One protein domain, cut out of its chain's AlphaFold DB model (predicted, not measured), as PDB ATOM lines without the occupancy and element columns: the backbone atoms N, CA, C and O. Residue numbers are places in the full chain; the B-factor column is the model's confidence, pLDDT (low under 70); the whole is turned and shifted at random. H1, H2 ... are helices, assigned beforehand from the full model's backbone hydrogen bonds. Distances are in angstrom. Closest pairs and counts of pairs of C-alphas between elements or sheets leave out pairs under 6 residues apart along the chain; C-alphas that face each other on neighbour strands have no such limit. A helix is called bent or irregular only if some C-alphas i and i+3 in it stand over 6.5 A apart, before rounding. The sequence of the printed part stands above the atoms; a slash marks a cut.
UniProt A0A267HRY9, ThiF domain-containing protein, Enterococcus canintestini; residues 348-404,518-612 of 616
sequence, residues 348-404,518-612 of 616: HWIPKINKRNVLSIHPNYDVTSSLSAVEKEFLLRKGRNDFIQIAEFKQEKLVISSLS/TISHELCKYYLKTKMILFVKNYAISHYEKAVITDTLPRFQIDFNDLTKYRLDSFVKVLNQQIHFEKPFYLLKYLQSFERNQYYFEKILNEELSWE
ATOM      1  N   HIS A 348     -47.863  19.642 -49.759       87.75
ATOM      2  CA  HIS A 348     -46.824  18.617 -49.690       87.75
ATOM      3  C   HIS A 348     -45.433  19.256 -49.665       87.75
ATOM      4  O   HIS A 348     -45.163  20.172 -50.445       87.75
ATOM      5  N   TRP A 349     -44.519  18.722 -48.854       92.50
ATOM      6  CA  TRP A 349     -43.146  19.230 -48.765       92.50
ATOM      7  C   TRP A 349     -42.264  18.803 -49.940       92.50
ATOM      8  O   TRP A 349     -41.281  19.471 -50.242       92.50
ATOM      9  N   ILE A 350     -42.619  17.709 -50.615       91.62
ATOM     10  CA  ILE A 350     -41.894  17.153 -51.760       91.62
ATOM     11  C   ILE A 350     -42.870  16.903 -52.920       91.62
ATOM     12  O   ILE A 350     -44.004  16.468 -52.684       91.62
ATOM     13  N   PRO A 351     -42.488  17.177 -54.182       88.00
ATOM     14  CA  PRO A 351     -43.339  16.856 -55.319       88.00
ATOM     15  C   PRO A 351     -43.423  15.340 -55.546       88.00
ATOM     16  O   PRO A 351     -42.653  14.550 -54.997       88.00
ATOM     17  N   LYS A 352     -44.371  14.912 -56.389       87.19
ATOM     18  CA  LYS A 352     -44.528  13.495 -56.744       87.19
ATOM     19  C   LYS A 352     -43.236  12.953 -57.370       87.19
ATOM     20  O   LYS A 352     -42.704  13.531 -58.322       87.19
ATOM     21  N   ILE A 353     -42.765  11.820 -56.857       90.75
ATOM     22  CA  ILE A 353     -41.492  11.214 -57.254       90.75
ATOM     23  C   ILE A 353     -41.721  10.315 -58.472       90.75
ATOM     24  O   ILE A 353     -42.640   9.496 -58.497       90.75
ATOM     25  N   ASN A 354     -40.888  10.438 -59.497       91.50
ATOM     26  CA  ASN A 354     -40.904   9.597 -60.690       91.50
ATOM     27  C   ASN A 354     -39.474   9.367 -61.207       91.50
ATOM     28  O   ASN A 354     -38.525  10.002 -60.752       91.50
ATOM     29  N   LYS A 355     -39.309   8.478 -62.193       88.62
ATOM     30  CA  LYS A 355     -37.981   8.113 -62.720       88.62
ATOM     31  C   LYS A 355     -37.174   9.304 -63.255       88.62
ATOM     32  O   LYS A 355     -35.952   9.255 -63.232       88.62
ATOM     33  N   ARG A 356     -37.841  10.357 -63.748       89.06
ATOM     34  CA  ARG A 356     -37.180  11.527 -64.347       89.06
ATOM     35  C   ARG A 356     -36.656  12.502 -63.296       89.06
ATOM     36  O   ARG A 356     -35.659  13.158 -63.560       89.06
ATOM     37  N   ASN A 357     -37.316  12.609 -62.138       91.69
ATOM     38  CA  ASN A 357     -36.961  13.590 -61.107       91.69
ATOM     39  C   ASN A 357     -36.341  12.989 -59.837       91.69
ATOM     40  O   ASN A 357     -35.746  13.742 -59.080       91.69
ATOM     41  N   VAL A 358     -36.425  11.674 -59.597       92.50
ATOM     42  CA  VAL A 358     -35.973  11.023 -58.344       92.50
ATOM     43  C   VAL A 358     -34.514  11.328 -57.975       92.50
ATOM     44  O   VAL A 358     -34.158  11.344 -56.807       92.50
ATOM     45  N   LEU A 359     -33.653  11.624 -58.949       91.81
ATOM     46  CA  LEU A 359     -32.238  11.927 -58.711       91.81
ATOM     47  C   LEU A 359     -31.905  13.429 -58.682       91.81
ATOM     48  O   LEU A 359     -30.747  13.786 -58.475       91.81
ATOM     49  N   SER A 360     -32.899  14.298 -58.872       92.19
ATOM     50  CA  SER A 360     -32.753  15.759 -58.953       92.19
ATOM     51  C   SER A 360     -33.944  16.504 -58.327       92.19
ATOM     52  O   SER A 360     -34.317  17.585 -58.784       92.19
ATOM     53  N   ILE A 361     -34.633  15.880 -57.367       93.50
ATOM     54  CA  ILE A 361     -35.828  16.443 -56.734       93.50
ATOM     55  C   ILE A 361     -35.427  17.386 -55.597       93.50
ATOM     56  O   ILE A 361     -34.471  17.119 -54.873       93.50
ATOM     57  N   HIS A 362     -36.202  18.450 -55.407       91.75
ATOM     58  CA  HIS A 362     -36.016  19.405 -54.318       91.75
ATOM     59  C   HIS A 362     -37.321  19.573 -53.525       91.75
ATOM     60  O   HIS A 362     -38.402  19.337 -54.083       91.75
ATOM     61  N   PRO A 363     -37.249  19.978 -52.242       91.88
ATOM     62  CA  PRO A 363     -38.431  20.355 -51.475       91.88
ATOM     63  C   PRO A 363     -39.209  21.498 -52.148       91.88
ATOM     64  O   PRO A 363     -38.613  22.394 -52.744       91.88
ATOM     65  N   ASN A 364     -40.536  21.504 -52.011       89.56
ATOM     66  CA  ASN A 364     -41.400  22.584 -52.507       89.56
ATOM     67  C   ASN A 364     -41.191  23.904 -51.736       89.56
ATOM     68  O   ASN A 364     -41.491  24.979 -52.253       89.56
ATOM     69  N   TYR A 365     -40.694  23.821 -50.501       87.31
ATOM     70  CA  TYR A 365     -40.378  24.938 -49.611       87.31
ATOM     71  C   TYR A 365     -39.308  24.510 -48.596       87.31
ATOM     72  O   TYR A 365     -39.027  23.322 -48.439       87.31
ATOM     73  N   ASP A 366     -38.703  25.471 -47.891       86.88
ATOM     74  CA  ASP A 366     -37.716  25.171 -46.848       86.88
ATOM     75  C   ASP A 366     -38.368  24.473 -45.644       86.88
ATOM     76  O   ASP A 366     -39.118  25.074 -44.872       86.88
ATOM     77  N   VAL A 367     -38.051  23.190 -45.472       88.44
ATOM     78  CA  VAL A 367     -38.544  22.360 -44.366       88.44
ATOM     79  C   VAL A 367     -37.657  22.412 -43.124       88.44
ATOM     80  O   VAL A 367     -38.096  21.997 -42.049       88.44
ATOM     81  N   THR A 368     -36.420  22.910 -43.227       87.12
ATOM     82  CA  THR A 368     -35.389  22.751 -42.183       87.12
ATOM     83  C   THR A 368     -35.763  23.433 -40.867       87.12
ATOM     84  O   THR A 368     -35.459  22.926 -39.781       87.12
ATOM     85  N   SER A 369     -36.485  24.550 -40.950       82.44
ATOM     86  CA  SER A 369     -36.995  25.302 -39.800       82.44
ATOM     87  C   SER A 369     -37.982  24.489 -38.947       82.44
ATOM     88  O   SER A 369     -37.959  24.601 -37.720       82.44
ATOM     89  N   SER A 370     -38.778  23.624 -39.584       85.38
ATOM     90  CA  SER A 370     -39.836  22.809 -38.965       85.38
ATOM     91  C   SER A 370     -39.355  21.488 -38.355       85.38
ATOM     92  O   SER A 370     -40.103  20.846 -37.618       85.38
ATOM     93  N   LEU A 371     -38.107  21.093 -38.632       90.19
ATOM     94  CA  LEU A 371     -37.549  19.826 -38.168       90.19
ATOM     95  C   LEU A 371     -37.321  19.809 -36.649       90.19
ATOM     96  O   LEU A 371     -36.836  20.784 -36.051       90.19
ATOM     97  N   SER A 372     -37.609  18.659 -36.046       88.50
ATOM     98  CA  SER A 372     -37.315  18.355 -34.646       88.50
ATOM     99  C   SER A 372     -35.805  18.287 -34.382       88.50
ATOM    100  O   SER A 372     -34.985  18.237 -35.301       88.50
ATOM    101  N   ALA A 373     -35.412  18.277 -33.104       88.25
ATOM    102  CA  ALA A 373     -34.006  18.144 -32.721       88.25
ATOM    103  C   ALA A 373     -33.383  16.837 -33.252       88.25
ATOM    104  O   ALA A 373     -32.267  16.862 -33.764       88.25
ATOM    105  N   VAL A 374     -34.132  15.728 -33.200       89.12
ATOM    106  CA  VAL A 374     -33.697  14.409 -33.692       89.12
ATOM    107  C   VAL A 374     -33.490  14.419 -35.209       89.12
ATOM    108  O   VAL A 374     -32.484  13.918 -35.706       89.12
ATOM    109  N   GLU A 375     -34.403  15.041 -35.954       93.94
ATOM    110  CA  GLU A 375     -34.309  15.157 -37.415       93.94
ATOM    111  C   GLU A 375     -33.118  16.035 -37.828       93.94
ATOM    112  O   GLU A 375     -32.347  15.665 -38.715       93.94
ATOM    113  N   LYS A 376     -32.906  17.163 -37.137       92.31
ATOM    114  CA  LYS A 376     -31.737  18.034 -37.350       92.31
ATOM    115  C   LYS A 376     -30.427  17.315 -37.040       92.31
ATOM    116  O   LYS A 376     -29.462  17.463 -37.786       92.31
ATOM    117  N   GLU A 377     -30.388  16.512 -35.981       91.38
ATOM    118  CA  GLU A 377     -29.227  15.680 -35.667       91.38
ATOM    119  C   GLU A 377     -28.964  14.657 -36.783       91.38
ATOM    120  O   GLU A 377     -27.830  14.521 -37.247       91.38
ATOM    121  N   PHE A 378     -30.008  13.987 -37.279       92.94
ATOM    122  CA  PHE A 378     -29.895  13.016 -38.366       92.94
ATOM    123  C   PHE A 378     -29.341  13.634 -39.659       92.94
ATOM    124  O   PHE A 378     -28.512  13.008 -40.332       92.94
ATOM    125  N   LEU A 379     -29.692  14.885 -39.981       91.88
ATOM    126  CA  LEU A 379     -29.097  15.613 -41.111       91.88
ATOM    127  C   LEU A 379     -27.566  15.719 -41.013       91.88
ATOM    128  O   LEU A 379     -26.885  15.646 -42.035       91.88
ATOM    129  N   LEU A 380     -27.006  15.802 -39.807       87.38
ATOM    130  CA  LEU A 380     -25.563  15.954 -39.585       87.38
ATOM    131  C   LEU A 380     -24.797  14.618 -39.544       87.38
ATOM    132  O   LEU A 380     -23.581  14.598 -39.736       87.38
ATOM    133  N   ARG A 381     -25.482  13.488 -39.329       84.69
ATOM    134  CA  ARG A 381     -24.850  12.157 -39.202       84.69
ATOM    135  C   ARG A 381     -24.292  11.625 -40.531       84.69
ATOM    136  O   ARG A 381     -24.911  11.774 -41.577       84.69
ATOM    137  N   LYS A 382     -23.150  10.934 -40.534       79.31
ATOM    138  CA  LYS A 382     -22.674  10.230 -41.745       79.31
ATOM    139  C   LYS A 382     -23.395   8.888 -41.905       79.31
ATOM    140  O   LYS A 382     -23.622   8.210 -40.911       79.31
ATOM    141  N   GLY A 383     -23.725   8.511 -43.142       72.94
ATOM    142  CA  GLY A 383     -24.257   7.178 -43.441       72.94
ATOM    143  C   GLY A 383     -23.186   6.084 -43.342       72.94
ATOM    144  O   GLY A 383     -22.012   6.342 -43.611       72.94
ATOM    145  N   ARG A 384     -23.603   4.874 -42.960       71.25
ATOM    146  CA  ARG A 384     -22.832   3.624 -42.908       71.25
ATOM    147  C   ARG A 384     -23.416   2.584 -43.877       71.25
ATOM    148  O   ARG A 384     -24.339   1.853 -43.533       71.25
ATOM    149  N   ASN A 385     -22.917   2.555 -45.115       67.00
ATOM    150  CA  ASN A 385     -23.453   1.683 -46.178       67.00
ATOM    151  C   ASN A 385     -23.038   0.211 -46.028       67.00
ATOM    152  O   ASN A 385     -23.738  -0.681 -46.497       67.00
ATOM    153  N   ASP A 386     -21.921  -0.040 -45.350       68.50
ATOM    154  CA  ASP A 386     -21.446  -1.367 -44.944       68.50
ATOM    155  C   ASP A 386     -22.507  -2.133 -44.144       68.50
ATOM    156  O   ASP A 386     -22.685  -3.339 -44.315       68.50
ATOM    157  N   PHE A 387     -23.278  -1.415 -43.331       69.06
ATOM    158  CA  PHE A 387     -24.308  -2.002 -42.488       69.06
ATOM    159  C   PHE A 387     -25.505  -2.559 -43.279       69.06
ATOM    160  O   PHE A 387     -26.082  -3.574 -42.889       69.06
ATOM    161  N   ILE A 388     -25.843  -1.955 -44.424       73.62
ATOM    162  CA  ILE A 388     -26.927  -2.438 -45.294       73.62
ATOM    163  C   ILE A 388     -26.563  -3.786 -45.904       73.62
ATOM    164  O   ILE A 388     -27.360  -4.715 -45.838       73.62
ATOM    165  N   GLN A 389     -25.358  -3.899 -46.465       72.12
ATOM    166  CA  GLN A 389     -24.912  -5.128 -47.127       72.12
ATOM    167  C   GLN A 389     -24.839  -6.292 -46.134       72.12
ATOM    168  O   GLN A 389     -25.231  -7.413 -46.447       72.12
ATOM    169  N   ILE A 390     -24.394  -6.015 -44.904       72.62
ATOM    170  CA  ILE A 390     -24.377  -7.003 -43.821       72.62
ATOM    171  C   ILE A 390     -25.803  -7.431 -43.447       72.62
ATOM    172  O   ILE A 390     -26.048  -8.625 -43.280       72.62
ATOM    173  N   ALA A 391     -26.745  -6.491 -43.330       76.38
ATOM    174  CA  ALA A 391     -28.141  -6.804 -43.026       76.38
ATOM    175  C   ALA A 391     -28.811  -7.610 -44.156       76.38
ATOM    176  O   ALA A 391     -29.462  -8.616 -43.874       76.38
ATOM    177  N   GLU A 392     -28.597  -7.222 -45.421       76.50
ATOM    178  CA  GLU A 392     -29.095  -7.937 -46.606       76.50
ATOM    179  C   GLU A 392     -28.535  -9.368 -46.692       76.50
ATOM    180  O   GLU A 392     -29.269 -10.292 -47.033       76.50
ATOM    181  N   PHE A 393     -27.275  -9.589 -46.310       76.44
ATOM    182  CA  PHE A 393     -26.684 -10.930 -46.270       76.44
ATOM    183  C   PHE A 393     -27.217 -11.783 -45.107       76.44
ATOM    184  O   PHE A 393     -27.529 -12.962 -45.278       76.44
ATOM    185  N   LYS A 394     -27.328 -11.211 -43.901       79.00
ATOM    186  CA  LYS A 394     -27.789 -11.952 -42.715       79.00
ATOM    187  C   LYS A 394     -29.259 -12.374 -42.821       79.00
ATOM    188  O   LYS A 394     -29.598 -13.460 -42.359       79.00
ATOM    189  N   GLN A 395     -30.124 -11.570 -43.444       78.94
ATOM    190  CA  GLN A 395     -31.541 -11.925 -43.626       78.94
ATOM    191  C   GLN A 395     -31.765 -13.121 -44.562       78.94
ATOM    192  O   GLN A 395     -32.727 -13.863 -44.366       78.94
ATOM    193  N   GLU A 396     -30.908 -13.316 -45.568       77.62
ATOM    194  CA  GLU A 396     -31.031 -14.425 -46.523       77.62
ATOM    195  C   GLU A 396     -30.734 -15.772 -45.860       77.62
ATOM    196  O   GLU A 396     -31.303 -16.788 -46.251       77.62
ATOM    197  N   LYS A 397     -29.912 -15.762 -44.804       80.06
ATOM    198  CA  LYS A 397     -29.565 -16.947 -44.011       80.06
ATOM    199  C   LYS A 397     -30.637 -17.382 -43.013       80.06
ATOM    200  O   LYS A 397     -30.562 -18.496 -42.517       80.06
ATOM    201  N   LEU A 398     -31.622 -16.535 -42.704       80.44
ATOM    202  CA  LEU A 398     -32.735 -16.919 -41.833       80.44
ATOM    203  C   LEU A 398     -33.767 -17.726 -42.629       80.44
ATOM    204  O   LEU A 398     -34.601 -17.160 -43.359       80.44
ATOM    205  N   VAL A 399     -33.716 -19.050 -42.467       79.12
ATOM    206  CA  VAL A 399     -34.686 -19.992 -43.030       79.12
ATOM    207  C   VAL A 399     -35.823 -20.198 -42.029       79.12
ATOM    208  O   VAL A 399     -35.621 -20.560 -40.872       79.12
ATOM    209  N   ILE A 400     -37.048 -19.932 -42.479       79.81
ATOM    210  CA  ILE A 400     -38.258 -20.091 -41.667       79.81
ATOM    211  C   ILE A 400     -38.871 -21.432 -42.046       79.81
ATOM    212  O   ILE A 400     -39.147 -21.669 -43.227       79.81
ATOM    213  N   SER A 401     -39.032 -22.325 -41.073       72.88
ATOM    214  CA  SER A 401     -39.590 -23.652 -41.319       72.88
ATOM    215  C   SER A 401     -41.110 -23.581 -41.492       72.88
ATOM    216  O   SER A 401     -41.783 -22.696 -40.962       72.88
ATOM    217  N   SER A 402     -41.678 -24.517 -42.256       62.81
ATOM    218  CA  SER A 402     -43.116 -24.576 -42.540       62.81
ATOM    219  C   SER A 402     -43.909 -25.209 -41.386       62.81
ATOM    220  O   SER A 402     -44.638 -26.183 -41.587       62.81
ATOM    221  N   LEU A 403     -43.732 -24.711 -40.163       66.75
ATOM    222  CA  LEU A 403     -44.565 -25.108 -39.030       66.75
ATOM    223  C   LEU A 403     -45.913 -24.385 -39.117       66.75
ATOM    224  O   LEU A 403     -45.965 -23.158 -39.191       66.75
ATOM    225  N   SER A 404     -47.010 -25.143 -39.117       69.56
ATOM    226  CA  SER A 404     -48.354 -24.567 -39.112       69.56
ATOM    227  C   SER A 404     -48.699 -24.012 -37.732       69.56
ATOM    228  O   SER A 404     -48.552 -24.686 -36.706       69.56
ATOM    229  N   THR A 518     -39.496 -24.895 -31.546       85.81
ATOM    230  CA  THR A 518     -40.848 -24.438 -31.185       85.81
ATOM    231  C   THR A 518     -41.400 -23.419 -32.178       85.81
ATOM    232  O   THR A 518     -40.663 -22.739 -32.887       85.81
ATOM    233  N   ILE A 519     -42.721 -23.246 -32.178       86.75
ATOM    234  CA  ILE A 519     -43.389 -22.206 -32.969       86.75
ATOM    235  C   ILE A 519     -42.963 -20.783 -32.561       86.75
ATOM    236  O   ILE A 519     -42.845 -19.909 -33.413       86.75
ATOM    237  N   SER A 520     -42.668 -20.549 -31.275       86.88
ATOM    238  CA  SER A 520     -42.167 -19.258 -30.775       86.88
ATOM    239  C   SER A 520     -40.794 -18.914 -31.353       86.88
ATOM    240  O   SER A 520     -40.508 -17.747 -31.603       86.88
ATOM    241  N   HIS A 521     -39.970 -19.929 -31.607       88.81
ATOM    242  CA  HIS A 521     -38.679 -19.769 -32.262       88.81
ATOM    243  C   HIS A 521     -38.823 -19.415 -33.750       88.81
ATOM    244  O   HIS A 521     -38.164 -18.494 -34.226       88.81
ATOM    245  N   GLU A 522     -39.753 -20.042 -34.478       89.25
ATOM    246  CA  GLU A 522     -40.060 -19.619 -35.856       89.25
ATOM    247  C   GLU A 522     -40.623 -18.196 -35.924       89.25
ATOM    248  O   GLU A 522     -40.253 -17.425 -36.811       89.25
ATOM    249  N   LEU A 523     -41.464 -17.815 -34.957       90.31
ATOM    250  CA  LEU A 523     -41.976 -16.452 -34.840       90.31
ATOM    251  C   LEU A 523     -40.844 -15.443 -34.575       90.31
ATOM    252  O   LEU A 523     -40.831 -14.373 -35.180       90.31
ATOM    253  N   CYS A 524     -39.859 -15.800 -33.739       92.44
ATOM    254  CA  CYS A 524     -38.650 -15.004 -33.503       92.44
ATOM    255  C   CYS A 524     -37.839 -14.811 -34.797       92.44
ATOM    256  O   CYS A 524     -37.540 -13.675 -35.173       92.44
ATOM    257  N   LYS A 525     -37.555 -15.888 -35.544       90.56
ATOM    258  CA  LYS A 525     -36.864 -15.801 -36.845       90.56
ATOM    259  C   LYS A 525     -37.616 -14.916 -37.832       90.56
ATOM    260  O   LYS A 525     -37.010 -14.067 -38.490       90.56
ATOM    261  N   TYR A 526     -38.937 -15.081 -37.912       91.12
ATOM    262  CA  TYR A 526     -39.799 -14.256 -38.753       91.12
ATOM    263  C   TYR A 526     -39.727 -12.776 -38.364       91.12
ATOM    264  O   TYR A 526     -39.549 -11.912 -39.228       91.12
ATOM    265  N   TYR A 527     -39.807 -12.479 -37.065       93.19
ATOM    266  CA  TYR A 527     -39.676 -11.133 -36.519       93.19
ATOM    267  C   TYR A 527     -38.322 -10.503 -36.882       93.19
ATOM    268  O   TYR A 527     -38.290  -9.417 -37.464       93.19
ATOM    269  N   LEU A 528     -37.208 -11.196 -36.621       92.38
ATOM    270  CA  LEU A 528     -35.857 -10.711 -36.930       92.38
ATOM    271  C   LEU A 528     -35.691 -10.435 -38.428       92.38
ATOM    272  O   LEU A 528     -35.235  -9.358 -38.822       92.38
ATOM    273  N   LYS A 529     -36.115 -11.376 -39.278       90.19
ATOM    274  CA  LYS A 529     -36.064 -11.221 -40.735       90.19
ATOM    275  C   LYS A 529     -36.847  -9.990 -41.189       90.19
ATOM    276  O   LYS A 529     -36.321  -9.158 -41.927       90.19
ATOM    277  N   THR A 530     -38.069  -9.829 -40.692       88.81
ATOM    278  CA  THR A 530     -38.949  -8.708 -41.048       88.81
ATOM    279  C   THR A 530     -38.383  -7.367 -40.580       88.81
ATOM    280  O   THR A 530     -38.356  -6.406 -41.353       88.81
ATOM    281  N   LYS A 531     -37.862  -7.283 -39.348       90.88
ATOM    282  CA  LYS A 531     -37.249  -6.050 -38.825       90.88
ATOM    283  C   LYS A 531     -35.968  -5.670 -39.576       90.88
ATOM    284  O   LYS A 531     -35.760  -4.479 -39.786       90.88
ATOM    285  N   MET A 532     -35.161  -6.627 -40.053       88.81
ATOM    286  CA  MET A 532     -34.015  -6.323 -40.931       88.81
ATOM    287  C   MET A 532     -34.452  -5.746 -42.278       88.81
ATOM    288  O   MET A 532     -33.914  -4.721 -42.701       88.81
ATOM    289  N   ILE A 533     -35.452  -6.351 -42.928       86.31
ATOM    290  CA  ILE A 533     -36.002  -5.847 -44.197       86.31
ATOM    291  C   ILE A 533     -36.511  -4.411 -44.013       86.31
ATOM    292  O   ILE A 533     -36.203  -3.519 -44.812       86.31
ATOM    293  N   LEU A 534     -37.271  -4.171 -42.940       88.19
ATOM    294  CA  LEU A 534     -37.783  -2.845 -42.600       88.19
ATOM    295  C   LEU A 534     -36.656  -1.859 -42.295       88.19
ATOM    296  O   LEU A 534     -36.725  -0.721 -42.752       88.19
ATOM    297  N   PHE A 535     -35.611  -2.278 -41.581       89.94
ATOM    298  CA  PHE A 535     -34.448  -1.442 -41.303       89.94
ATOM    299  C   PHE A 535     -33.759  -0.986 -42.593       89.94
ATOM    300  O   PHE A 535     -33.609   0.216 -42.798       89.94
ATOM    301  N   VAL A 536     -33.412  -1.913 -43.494       87.56
ATOM    302  CA  VAL A 536     -32.755  -1.592 -44.777       87.56
ATOM    303  C   VAL A 536     -33.597  -0.603 -45.584       87.56
ATOM    304  O   VAL A 536     -33.091   0.403 -46.093       87.56
ATOM    305  N   LYS A 537     -34.908  -0.847 -45.650       88.69
ATOM    306  CA  LYS A 537     -35.866   0.009 -46.351       88.69
ATOM    307  C   LYS A 537     -35.960   1.405 -45.725       88.69
ATOM    308  O   LYS A 537     -35.821   2.402 -46.435       88.69
ATOM    309  N   ASN A 538     -36.164   1.490 -44.412       91.62
ATOM    310  CA  ASN A 538     -36.298   2.755 -43.684       91.62
ATOM    311  C   ASN A 538     -34.995   3.560 -43.706       91.62
ATOM    312  O   ASN A 538     -35.040   4.786 -43.815       91.62
ATOM    313  N   TYR A 539     -33.846   2.882 -43.661       91.38
ATOM    314  CA  TYR A 539     -32.527   3.484 -43.807       91.38
ATOM    315  C   TYR A 539     -32.380   4.147 -45.180       91.38
ATOM    316  O   TYR A 539     -32.097   5.343 -45.257       91.38
ATOM    317  N   ALA A 540     -32.653   3.416 -46.266       90.50
ATOM    318  CA  ALA A 540     -32.561   3.957 -47.622       90.50
ATOM    319  C   ALA A 540     -33.505   5.152 -47.845       90.50
ATOM    320  O   ALA A 540     -33.087   6.167 -48.401       90.50
ATOM    321  N   ILE A 541     -34.756   5.068 -47.375       93.19
ATOM    322  CA  ILE A 541     -35.741   6.154 -47.520       93.19
ATOM    323  C   ILE A 541     -35.338   7.380 -46.694       93.19
ATOM    324  O   ILE A 541     -35.313   8.484 -47.230       93.19
ATOM    325  N   SER A 542     -34.957   7.201 -45.426       94.38
ATOM    326  CA  SER A 542     -34.566   8.328 -44.564       94.38
ATOM    327  C   SER A 542     -33.306   9.018 -45.100       94.38
ATOM    328  O   SER A 542     -33.221  10.245 -45.113       94.38
ATOM    329  N   HIS A 543     -32.333   8.255 -45.610       93.12
ATOM    330  CA  HIS A 543     -31.147   8.819 -46.261       93.12
ATOM    331  C   HIS A 543     -31.464   9.515 -47.588       93.12
ATOM    332  O   HIS A 543     -30.806  10.502 -47.920       93.12
ATOM    333  N   TYR A 544     -32.482   9.055 -48.318       94.69
ATOM    334  CA  TYR A 544     -32.979   9.743 -49.504       94.69
ATOM    335  C   TYR A 544     -33.645  11.075 -49.136       94.69
ATOM    336  O   TYR A 544     -33.260  12.106 -49.680       94.69
ATOM    337  N   GLU A 545     -34.569  11.097 -48.168       95.62
ATOM    338  CA  GLU A 545     -35.199  12.338 -47.678       95.62
ATOM    339  C   GLU A 545     -34.145  13.342 -47.197       95.62
ATOM    340  O   GLU A 545     -34.188  14.523 -47.541       95.62
ATOM    341  N   LYS A 546     -33.124  12.856 -46.483       94.94
ATOM    342  CA  LYS A 546     -31.955  13.648 -46.099       94.94
ATOM    343  C   LYS A 546     -31.228  14.228 -47.303       94.94
ATOM    344  O   LYS A 546     -30.898  15.413 -47.283       94.94
ATOM    345  N   ALA A 547     -30.951  13.423 -48.321       94.25
ATOM    346  CA  ALA A 547     -30.262  13.879 -49.520       94.25
ATOM    347  C   ALA A 547     -31.070  14.936 -50.288       94.25
ATOM    348  O   ALA A 547     -30.485  15.896 -50.779       94.25
ATOM    349  N   VAL A 548     -32.399  14.814 -50.320       95.06
ATOM    350  CA  VAL A 548     -33.301  15.828 -50.892       95.06
ATOM    351  C   VAL A 548     -33.245  17.137 -50.101       95.06
ATOM    352  O   VAL A 548     -33.089  18.204 -50.687       95.06
ATOM    353  N   ILE A 549     -33.346  17.075 -48.770       94.62
ATOM    354  CA  ILE A 549     -33.402  18.272 -47.910       94.62
ATOM    355  C   ILE A 549     -32.060  19.014 -47.879       94.62
ATOM    356  O   ILE A 549     -32.029  20.237 -47.784       94.62
ATOM    357  N   THR A 550     -30.953  18.276 -47.944       92.69
ATOM    358  CA  THR A 550     -29.587  18.826 -47.874       92.69
ATOM    359  C   THR A 550     -28.974  19.140 -49.235       92.69
ATOM    360  O   THR A 550     -27.826  19.573 -49.278       92.69
ATOM    361  N   ASP A 551     -29.707  18.905 -50.324       92.12
ATOM    362  CA  ASP A 551     -29.216  19.025 -51.700       92.12
ATOM    363  C   ASP A 551     -27.958  18.171 -51.981       92.12
ATOM    364  O   ASP A 551     -26.971  18.600 -52.576       92.12
ATOM    365  N   THR A 552     -27.973  16.918 -51.510       93.25
ATOM    366  CA  THR A 552     -26.865  15.955 -51.651       93.25
ATOM    367  C   THR A 552     -27.248  14.669 -52.397       93.25
ATOM    368  O   THR A 552     -26.586  13.638 -52.260       93.25
ATOM    369  N   LEU A 553     -28.270  14.709 -53.260       93.62
ATOM    370  CA  LEU A 553     -28.674  13.568 -54.103       93.62
ATOM    371  C   LEU A 553     -27.541  12.936 -54.939       93.62
ATOM    372  O   LEU A 553     -27.507  11.706 -55.027       93.62
ATOM    373  N   PRO A 554     -26.569  13.687 -55.501       92.19
ATOM    374  CA  PRO A 554     -25.418  13.075 -56.169       92.19
ATOM    375  C   PRO A 554     -24.595  12.172 -55.245       92.19
ATOM    376  O   PRO A 554     -24.095  11.131 -55.666       92.19
ATOM    377  N   ARG A 555     -24.478  12.533 -53.961       88.44
ATOM    378  CA  ARG A 555     -23.791  11.704 -52.968       88.44
ATOM    379  C   ARG A 555     -24.604  10.455 -52.634       88.44
ATOM    380  O   ARG A 555     -24.030   9.372 -52.578       88.44
ATOM    381  N   PHE A 556     -25.922  10.593 -52.489       90.75
ATOM    382  CA  PHE A 556     -26.825   9.458 -52.289       90.75
ATOM    383  C   PHE A 556     -26.709   8.424 -53.417       90.75
ATOM    384  O   PHE A 556     -26.649   7.232 -53.140       90.75
ATOM    385  N   GLN A 557     -26.593   8.859 -54.676       90.38
ATOM    386  CA  GLN A 557     -26.391   7.952 -55.818       90.38
ATOM    387  C   GLN A 557     -25.099   7.136 -55.719       90.38
ATOM    388  O   GLN A 557     -25.074   5.975 -56.110       90.38
ATOM    389  N   ILE A 558     -24.024   7.727 -55.194       87.00
ATOM    390  CA  ILE A 558     -22.760   7.012 -54.976       87.00
ATOM    391  C   ILE A 558     -22.932   5.991 -53.849       87.00
ATOM    392  O   ILE A 558     -22.528   4.839 -53.985       87.00
ATOM    393  N   ASP A 559     -23.542   6.421 -52.747       84.31
ATOM    394  CA  ASP A 559     -23.693   5.623 -51.532       84.31
ATOM    395  C   ASP A 559     -24.694   4.456 -51.707       84.31
ATOM    396  O   ASP A 559     -24.497   3.388 -51.133       84.31
ATOM    397  N   PHE A 560     -25.715   4.624 -52.555       87.50
ATOM    398  CA  PHE A 560     -26.774   3.647 -52.842       87.50
ATOM    399  C   PHE A 560     -26.816   3.240 -54.325       87.50
ATOM    400  O   PHE A 560     -27.890   3.021 -54.892       87.50
ATOM    401  N   ASN A 561     -25.642   3.120 -54.953       86.62
ATOM    402  CA  ASN A 561     -25.494   2.868 -56.390       86.62
ATOM    403  C   ASN A 561     -26.314   1.666 -56.888       86.62
ATOM    404  O   ASN A 561     -26.933   1.736 -57.949       86.62
ATOM    405  N   ASP A 562     -26.394   0.583 -56.110       83.69
ATOM    406  CA  ASP A 562     -27.163  -0.599 -56.511       83.69
ATOM    407  C   ASP A 562     -28.669  -0.319 -56.617       83.69
ATOM    408  O   ASP A 562     -29.331  -0.794 -57.544       83.69
ATOM    409  N   LEU A 563     -29.215   0.493 -55.703       83.31
ATOM    410  CA  LEU A 563     -30.616   0.915 -55.752       83.31
ATOM    411  C   LEU A 563     -30.858   1.874 -56.915       83.31
ATOM    412  O   LEU A 563     -31.824   1.702 -57.656       83.31
ATOM    413  N   THR A 564     -29.980   2.858 -57.105       85.12
ATOM    414  CA  THR A 564     -30.183   3.915 -58.104       85.12
ATOM    415  C   THR A 564     -29.867   3.480 -59.532       85.12
ATOM    416  O   THR A 564     -30.405   4.070 -60.467       85.12
ATOM    417  N   LYS A 565     -29.030   2.453 -59.727       85.56
ATOM    418  CA  LYS A 565     -28.627   1.965 -61.055       85.56
ATOM    419  C   LYS A 565     -29.373   0.709 -61.496       85.56
ATOM    420  O   LYS A 565     -29.778   0.634 -62.652       85.56
ATOM    421  N   TYR A 566     -29.551  -0.270 -60.606       86.88
ATOM    422  CA  TYR A 566     -30.095  -1.585 -60.981       86.88
ATOM    423  C   TYR A 566     -31.525  -1.819 -60.483       86.88
ATOM    424  O   TYR A 566     -32.238  -2.639 -61.056       86.88
ATOM    425  N   ARG A 567     -31.971  -1.101 -59.441       86.25
ATOM    426  CA  ARG A 567     -33.300  -1.276 -58.822       86.25
ATOM    427  C   ARG A 567     -34.140   0.011 -58.814       86.25
ATOM    428  O   ARG A 567     -35.062   0.135 -58.009       86.25
ATOM    429  N   LEU A 568     -33.863   0.957 -59.720       87.31
ATOM    430  CA  LEU A 568     -34.456   2.303 -59.699       87.31
ATOM    431  C   LEU A 568     -35.992   2.279 -59.727       87.31
ATOM    432  O   LEU A 568     -36.642   3.027 -59.001       87.31
ATOM    433  N   ASP A 569     -36.575   1.387 -60.524       84.12
ATOM    434  CA  ASP A 569     -38.027   1.265 -60.673       84.12
ATOM    435  C   ASP A 569     -38.711   0.806 -59.384       84.12
ATOM    436  O   ASP A 569     -39.721   1.386 -58.968       84.12
ATOM    437  N   SER A 570     -38.145  -0.209 -58.723       83.44
ATOM    438  CA  SER A 570     -38.674  -0.677 -57.442       83.44
ATOM    439  C   SER A 570     -38.458   0.378 -56.359       83.44
ATOM    440  O   SER A 570     -39.353   0.609 -55.549       83.44
ATOM    441  N   PHE A 571     -37.331   1.092 -56.403       88.44
ATOM    442  CA  PHE A 571     -37.022   2.155 -55.460       88.44
ATOM    443  C   PHE A 571     -37.998   3.334 -55.581       88.44
ATOM    444  O   PHE A 571     -38.580   3.737 -54.579       88.44
ATOM    445  N   VAL A 572     -38.288   3.825 -56.793       88.75
ATOM    446  CA  VAL A 572     -39.301   4.877 -57.026       88.75
ATOM    447  C   VAL A 572     -40.679   4.449 -56.519       88.75
ATOM    448  O   VAL A 572     -41.395   5.254 -55.915       88.75
ATOM    449  N   LYS A 573     -41.063   3.185 -56.736       84.38
ATOM    450  CA  LYS A 573     -42.325   2.639 -56.220       84.38
ATOM    451  C   LYS A 573     -42.347   2.656 -54.690       84.38
ATOM    452  O   LYS A 573     -43.319   3.131 -54.110       84.38
ATOM    453  N   VAL A 574     -41.272   2.196 -54.051       86.06
ATOM    454  CA  VAL A 574     -41.125   2.190 -52.590       86.06
ATOM    455  C   VAL A 574     -41.167   3.609 -52.020       86.06
ATOM    456  O   VAL A 574     -41.897   3.838 -51.060       86.06
ATOM    457  N   LEU A 575     -40.466   4.572 -52.626       90.06
ATOM    458  CA  LEU A 575     -40.479   5.972 -52.191       90.06
ATOM    459  C   LEU A 575     -41.899   6.550 -52.197       90.06
ATOM    460  O   LEU A 575     -42.348   7.073 -51.182       90.06
ATOM    461  N   ASN A 576     -42.641   6.392 -53.297       85.12
ATOM    462  CA  ASN A 576     -44.018   6.894 -53.392       85.12
ATOM    463  C   ASN A 576     -44.994   6.199 -52.430       85.12
ATOM    464  O   ASN A 576     -46.017   6.778 -52.082       85.12
ATOM    465  N   GLN A 577     -44.709   4.960 -52.030       83.12
ATOM    466  CA  GLN A 577     -45.551   4.213 -51.095       83.12
ATOM    467  C   GLN A 577     -45.276   4.545 -49.625       83.12
ATOM    468  O   GLN A 577     -46.092   4.192 -48.778       83.12
ATOM    469  N   GLN A 578     -44.111   5.108 -49.299       86.44
ATOM    470  CA  GLN A 578     -43.601   5.130 -47.923       86.44
ATOM    471  C   GLN A 578     -43.201   6.520 -47.432       86.44
ATOM    472  O   GLN A 578     -43.249   6.762 -46.228       86.44
ATOM    473  N   ILE A 579     -42.823   7.434 -48.330       90.25
ATOM    474  CA  ILE A 579     -42.600   8.831 -47.958       90.25
ATOM    475  C   ILE A 579     -43.937   9.463 -47.585       90.25
ATOM    476  O   ILE A 579     -44.917   9.385 -48.328       90.25
ATOM    477  N   HIS A 580     -43.956  10.137 -46.438       87.75
ATOM    478  CA  HIS A 580     -45.091  10.946 -46.028       87.75
ATOM    479  C   HIS A 580     -44.989  12.322 -46.698       87.75
ATOM    480  O   HIS A 580     -44.167  13.158 -46.325       87.75
ATOM    481  N   PHE A 581     -45.825  12.575 -47.704       87.12
ATOM    482  CA  PHE A 581     -45.732  13.796 -48.515       87.12
ATOM    483  C   PHE A 581     -46.007  15.091 -47.737       87.12
ATOM    484  O   PHE A 581     -45.586  16.157 -48.174       87.12
ATOM    485  N   GLU A 582     -46.646  15.016 -46.568       85.62
ATOM    486  CA  GLU A 582     -46.928  16.184 -45.714       85.62
ATOM    487  C   GLU A 582     -45.854  16.432 -44.638       85.62
ATOM    488  O   GLU A 582     -45.809  17.513 -44.057       85.62
ATOM    489  N   LYS A 583     -44.985  15.448 -44.350       87.94
ATOM    490  CA  LYS A 583     -43.981  15.564 -43.284       87.94
ATOM    491  C   LYS A 583     -42.708  14.773 -43.621       87.94
ATOM    492  O   LYS A 583     -42.805  13.556 -43.770       87.94
ATOM    493  N   PRO A 584     -41.526  15.411 -43.692       91.88
ATOM    494  CA  PRO A 584     -40.275  14.691 -43.910       91.88
ATOM    495  C   PRO A 584     -39.918  13.795 -42.715       91.88
ATOM    496  O   PRO A 584     -40.348  14.048 -41.588       91.88
ATOM    497  N   PHE A 585     -39.094  12.774 -42.958       93.62
ATOM    498  CA  PHE A 585     -38.523  11.883 -41.937       93.62
ATOM    499  C   PHE A 585     -39.553  11.110 -41.109       93.62
ATOM    500  O   PHE A 585     -39.285  10.714 -39.974       93.62
ATOM    501  N   TYR A 586     -40.726  10.826 -41.675       90.56
ATOM    502  CA  TYR A 586     -41.772  10.071 -40.980       90.56
ATOM    503  C   TYR A 586     -41.293   8.692 -40.484       90.56
ATOM    504  O   TYR A 586     -41.713   8.226 -39.422       90.56
ATOM    505  N   LEU A 587     -40.381   8.053 -41.227       92.50
ATOM    506  CA  LEU A 587     -39.834   6.731 -40.907       92.50
ATOM    507  C   LEU A 587     -38.620   6.767 -39.968       92.50
ATOM    508  O   LEU A 587     -38.178   5.712 -39.507       92.50
ATOM    509  N   LEU A 588     -38.093   7.954 -39.648       94.06
ATOM    510  CA  LEU A 588     -36.865   8.094 -38.863       94.06
ATOM    511  C   LEU A 588     -37.009   7.511 -37.451       94.06
ATOM    512  O   LEU A 588     -36.045   6.977 -36.913       94.06
ATOM    513  N   LYS A 589     -38.218   7.534 -36.878       93.38
ATOM    514  CA  LYS A 589     -38.523   6.900 -35.584       93.38
ATOM    515  C   LYS A 589     -38.255   5.392 -35.570       93.38
ATOM    516  O   LYS A 589     -37.673   4.887 -34.616       93.38
ATOM    517  N   TYR A 590     -38.585   4.687 -36.654       92.44
ATOM    518  CA  TYR A 590     -38.335   3.250 -36.779       92.44
ATOM    519  C   TYR A 590     -36.850   2.963 -36.994       92.44
ATOM    520  O   TYR A 590     -36.307   2.022 -36.420       92.44
ATOM    521  N   LEU A 591     -36.184   3.796 -37.802       91.69
ATOM    522  CA  LEU A 591     -34.745   3.688 -38.018       91.69
ATOM    523  C   LEU A 591     -33.975   3.890 -36.705       91.69
ATOM    524  O   LEU A 591     -33.146   3.061 -36.338       91.69
ATOM    525  N   GLN A 592     -34.286   4.956 -35.969       90.88
ATOM    526  CA  GLN A 592     -33.640   5.252 -34.695       90.88
ATOM    527  C   GLN A 592     -33.961   4.194 -33.632       90.88
ATOM    528  O   GLN A 592     -33.082   3.848 -32.842       90.88
ATOM    529  N   SER A 593     -35.191   3.668 -33.615       92.69
ATOM    530  CA  SER A 593     -35.560   2.546 -32.748       92.69
ATOM    531  C   SER A 593     -34.643   1.343 -32.986       92.69
ATOM    532  O   SER A 593     -34.061   0.826 -32.031       92.69
ATOM    533  N   PHE A 594     -34.413   0.971 -34.250       91.25
ATOM    534  CA  PHE A 594     -33.489  -0.111 -34.589       91.25
ATOM    535  C   PHE A 594     -32.054   0.200 -34.163       91.25
ATOM    536  O   PHE A 594     -31.437  -0.615 -33.485       91.25
ATOM    537  N   GLU A 595     -31.519   1.375 -34.508       88.38
ATOM    538  CA  GLU A 595     -30.144   1.764 -34.150       88.38
ATOM    539  C   GLU A 595     -29.905   1.716 -32.635       88.38
ATOM    540  O   GLU A 595     -28.850   1.278 -32.178       88.38
ATOM    541  N   ARG A 596     -30.892   2.141 -31.840       90.62
ATOM    542  CA  ARG A 596     -30.803   2.121 -30.373       90.62
ATOM    543  C   ARG A 596     -30.941   0.717 -29.785       90.62
ATOM    544  O   ARG A 596     -30.376   0.462 -28.727       90.62
ATOM    545  N   ASN A 597     -31.630  -0.187 -30.477       92.69
ATOM    546  CA  ASN A 597     -31.810  -1.585 -30.079       92.69
ATOM    547  C   ASN A 597     -30.850  -2.556 -30.792       92.69
ATOM    548  O   ASN A 597     -30.945  -3.770 -30.601       92.69
ATOM    549  N   GLN A 598     -29.905  -2.041 -31.585       89.50
ATOM    550  CA  GLN A 598     -29.048  -2.827 -32.475       89.50
ATOM    551  C   GLN A 598     -28.272  -3.915 -31.730       89.50
ATOM    552  O   GLN A 598     -28.175  -5.038 -32.213       89.50
ATOM    553  N   TYR A 599     -27.744  -3.606 -30.545       89.00
ATOM    554  CA  TYR A 599     -26.975  -4.567 -29.756       89.00
ATOM    555  C   TYR A 599     -27.804  -5.805 -29.377       89.00
ATOM    556  O   TYR A 599     -27.371  -6.933 -29.602       89.00
ATOM    557  N   TYR A 600     -29.013  -5.596 -28.842       88.00
ATOM    558  CA  TYR A 600     -29.923  -6.688 -28.488       88.00
ATOM    559  C   TYR A 600     -30.370  -7.459 -29.728       88.00
ATOM    560  O   TYR A 600     -30.365  -8.687 -29.729       88.00
ATOM    561  N   PHE A 601     -30.686  -6.739 -30.803       90.88
ATOM    562  CA  PHE A 601     -31.055  -7.334 -32.080       90.88
ATOM    563  C   PHE A 601     -29.962  -8.267 -32.620       90.88
ATOM    564  O   PHE A 601     -30.227  -9.419 -32.962       90.88
ATOM    565  N   GLU A 602     -28.716  -7.790 -32.667       88.81
ATOM    566  CA  GLU A 602     -27.575  -8.561 -33.158       88.81
ATOM    567  C   GLU A 602     -27.244  -9.752 -32.265       88.81
ATOM    568  O   GLU A 602     -26.824 -10.782 -32.786       88.81
ATOM    569  N   LYS A 603     -27.446  -9.640 -30.949       90.25
ATOM    570  CA  LYS A 603     -27.259 -10.758 -30.022       90.25
ATOM    571  C   LYS A 603     -28.153 -11.938 -30.409       90.25
ATOM    572  O   LYS A 603     -27.629 -13.007 -30.708       90.25
ATOM    573  N   ILE A 604     -29.467 -11.714 -30.480       90.56
ATOM    574  CA  ILE A 604     -30.441 -12.766 -30.810       90.56
ATOM    575  C   ILE A 604     -30.182 -13.285 -32.230       90.56
ATOM    576  O   ILE A 604     -30.126 -14.488 -32.456       90.56
ATOM    577  N   LEU A 605     -29.936 -12.390 -33.192       88.62
ATOM    578  CA  LEU A 605     -29.653 -12.787 -34.571       88.62
ATOM    579  C   LEU A 605     -28.399 -13.665 -34.698       88.62
ATOM    580  O   LEU A 605     -28.389 -14.612 -35.479       88.62
ATOM    581  N   ASN A 606     -27.320 -13.350 -33.982       87.81
ATOM    582  CA  ASN A 606     -26.096 -14.145 -34.053       87.81
ATOM    583  C   ASN A 606     -26.275 -15.513 -33.372       87.81
ATOM    584  O   ASN A 606     -25.705 -16.492 -33.852       87.81
ATOM    585  N   GLU A 607     -27.073 -15.597 -32.302       87.44
ATOM    586  CA  GLU A 607     -27.478 -16.874 -31.699       87.44
ATOM    587  C   GLU A 607     -28.253 -17.734 -32.714       87.44
ATOM    588  O   GLU A 607     -27.888 -18.887 -32.936       87.44
ATOM    589  N   GLU A 608     -29.216 -17.148 -33.427       86.75
ATOM    590  CA  GLU A 608     -29.983 -17.817 -34.489       86.75
ATOM    591  C   GLU A 608     -29.100 -18.329 -35.633       86.75
ATOM    592  O   GLU A 608     -29.145 -19.500 -36.007       86.75
ATOM    593  N   LEU A 609     -28.221 -17.472 -36.159       84.19
ATOM    594  CA  LEU A 609     -27.310 -17.849 -37.242       84.19
ATOM    595  C   LEU A 609     -26.311 -18.938 -36.817       84.19
ATOM    596  O   LEU A 609     -25.840 -19.698 -37.663       84.19
ATOM    597  N   SER A 610     -25.994 -19.038 -35.521       82.44
ATOM    598  CA  SER A 610     -25.155 -20.119 -34.988       82.44
ATOM    599  C   SER A 610     -25.860 -21.478 -34.999       82.44
ATOM    600  O   SER A 610     -25.197 -22.512 -35.085       82.44
ATOM    601  N   TRP A 611     -27.195 -21.505 -34.934       78.38
ATOM    602  CA  TRP A 611     -27.967 -22.743 -35.010       78.38
ATOM    603  C   TRP A 611     -28.118 -23.261 -36.436       78.38
ATOM    604  O   TRP A 611     -28.177 -24.474 -36.595       78.38
ATOM    605  N   GLU A 612     -28.130 -22.372 -37.430       68.25
ATOM    606  CA  GLU A 612     -28.169 -22.711 -38.863       68.25
ATOM    607  C   GLU A 612     -26.793 -23.173 -39.384       68.25
ATOM    608  O   GLU A 612     -26.699 -24.056 -40.226       68.25
TER     609      GLU A 612
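AT A GLANCE: This is residues 348 to 404 and 518 to 612 of the 616 residues of the protein "ThiF domain-containing protein" of Enterococcus canintestini (UniProt A0A267HRY9). One long helix, H3, is the spine of an elongated body, with H2 packed along it and H7a, the first arm of the bent helix H7, crossing it. At the end of H3 near residue 549, H4 folds back on it, H5 and H6 follow, and H1 and the unnamed stretch of residues 348 to 372 gather about that end. The printed part has 152 residues with seven named helices, H1 to H7 in chain order, and no named strand: all helix. It is compact, with a radius of gyration of the C-alphas of 17.0 A, and spans 53 by 33 by 28 A.

IN THESE COORDINATES: H3, residues 519 to 549, runs 44.3 A from C-alpha 519 at (-43.389, -22.206, -32.969) to C-alpha 549 at (-33.402, 18.272, -47.910). H4 is residues 553 to 559, H5 561 to 566, H6 568 to 578, H1 373 to 380 and H2, 16.3 A long, 386 to 396. H7, residues 588 to 612, was assigned as one helix by its hydrogen bonds but is bent: C-alphas 596 and 599 are 7.7 A apart. Its arms are H7a, 588 to 596, and H7b, 599 to 612, ending at C-alpha 612 (-28.169, -22.711, -38.863).

HOW THE PARTS SIT: H3 is the hub. H2 touches its residues 529 to 536 at a shallow tilt of 32 degrees, opposite ways; the closest C-alphas, Gln 395 and Lys 529, are 5.4 A apart. H7a touches residues 535 to 542 at a steep tilt of 57 degrees, closest at C-alphas Leu 591 and Asn 538, 5.9 A. H7b only just touches H3, with 3 pairs of C-alphas within 8 A, closest at Leu 605 and Leu 528, 7.0 A. H3 and H4 form a helical hairpin, closest at C-alphas Ala 547 and Leu 553, 4.9 A. H6 is close to H3 but not clearly touching, as is H1; H5 and H3 are apart. Every O i to N i+4 pair is within hydrogen-bond range in H3, H4, H5, H6, H7a and H7b; H1 has 3 of 4 and H2 6 of 7.

THE WHOLE: The C-alphas farthest apart, Tyr 365 and Thr 518, are 52.7 A apart. Residues 405 to 517 are not printed, and the gap from C-alpha 404 to C-alpha 518 is 10.9 A. Of the links printed whole, none is long. pLDDT is under 70 at residues 385 to 387, 402 to 404 and 612.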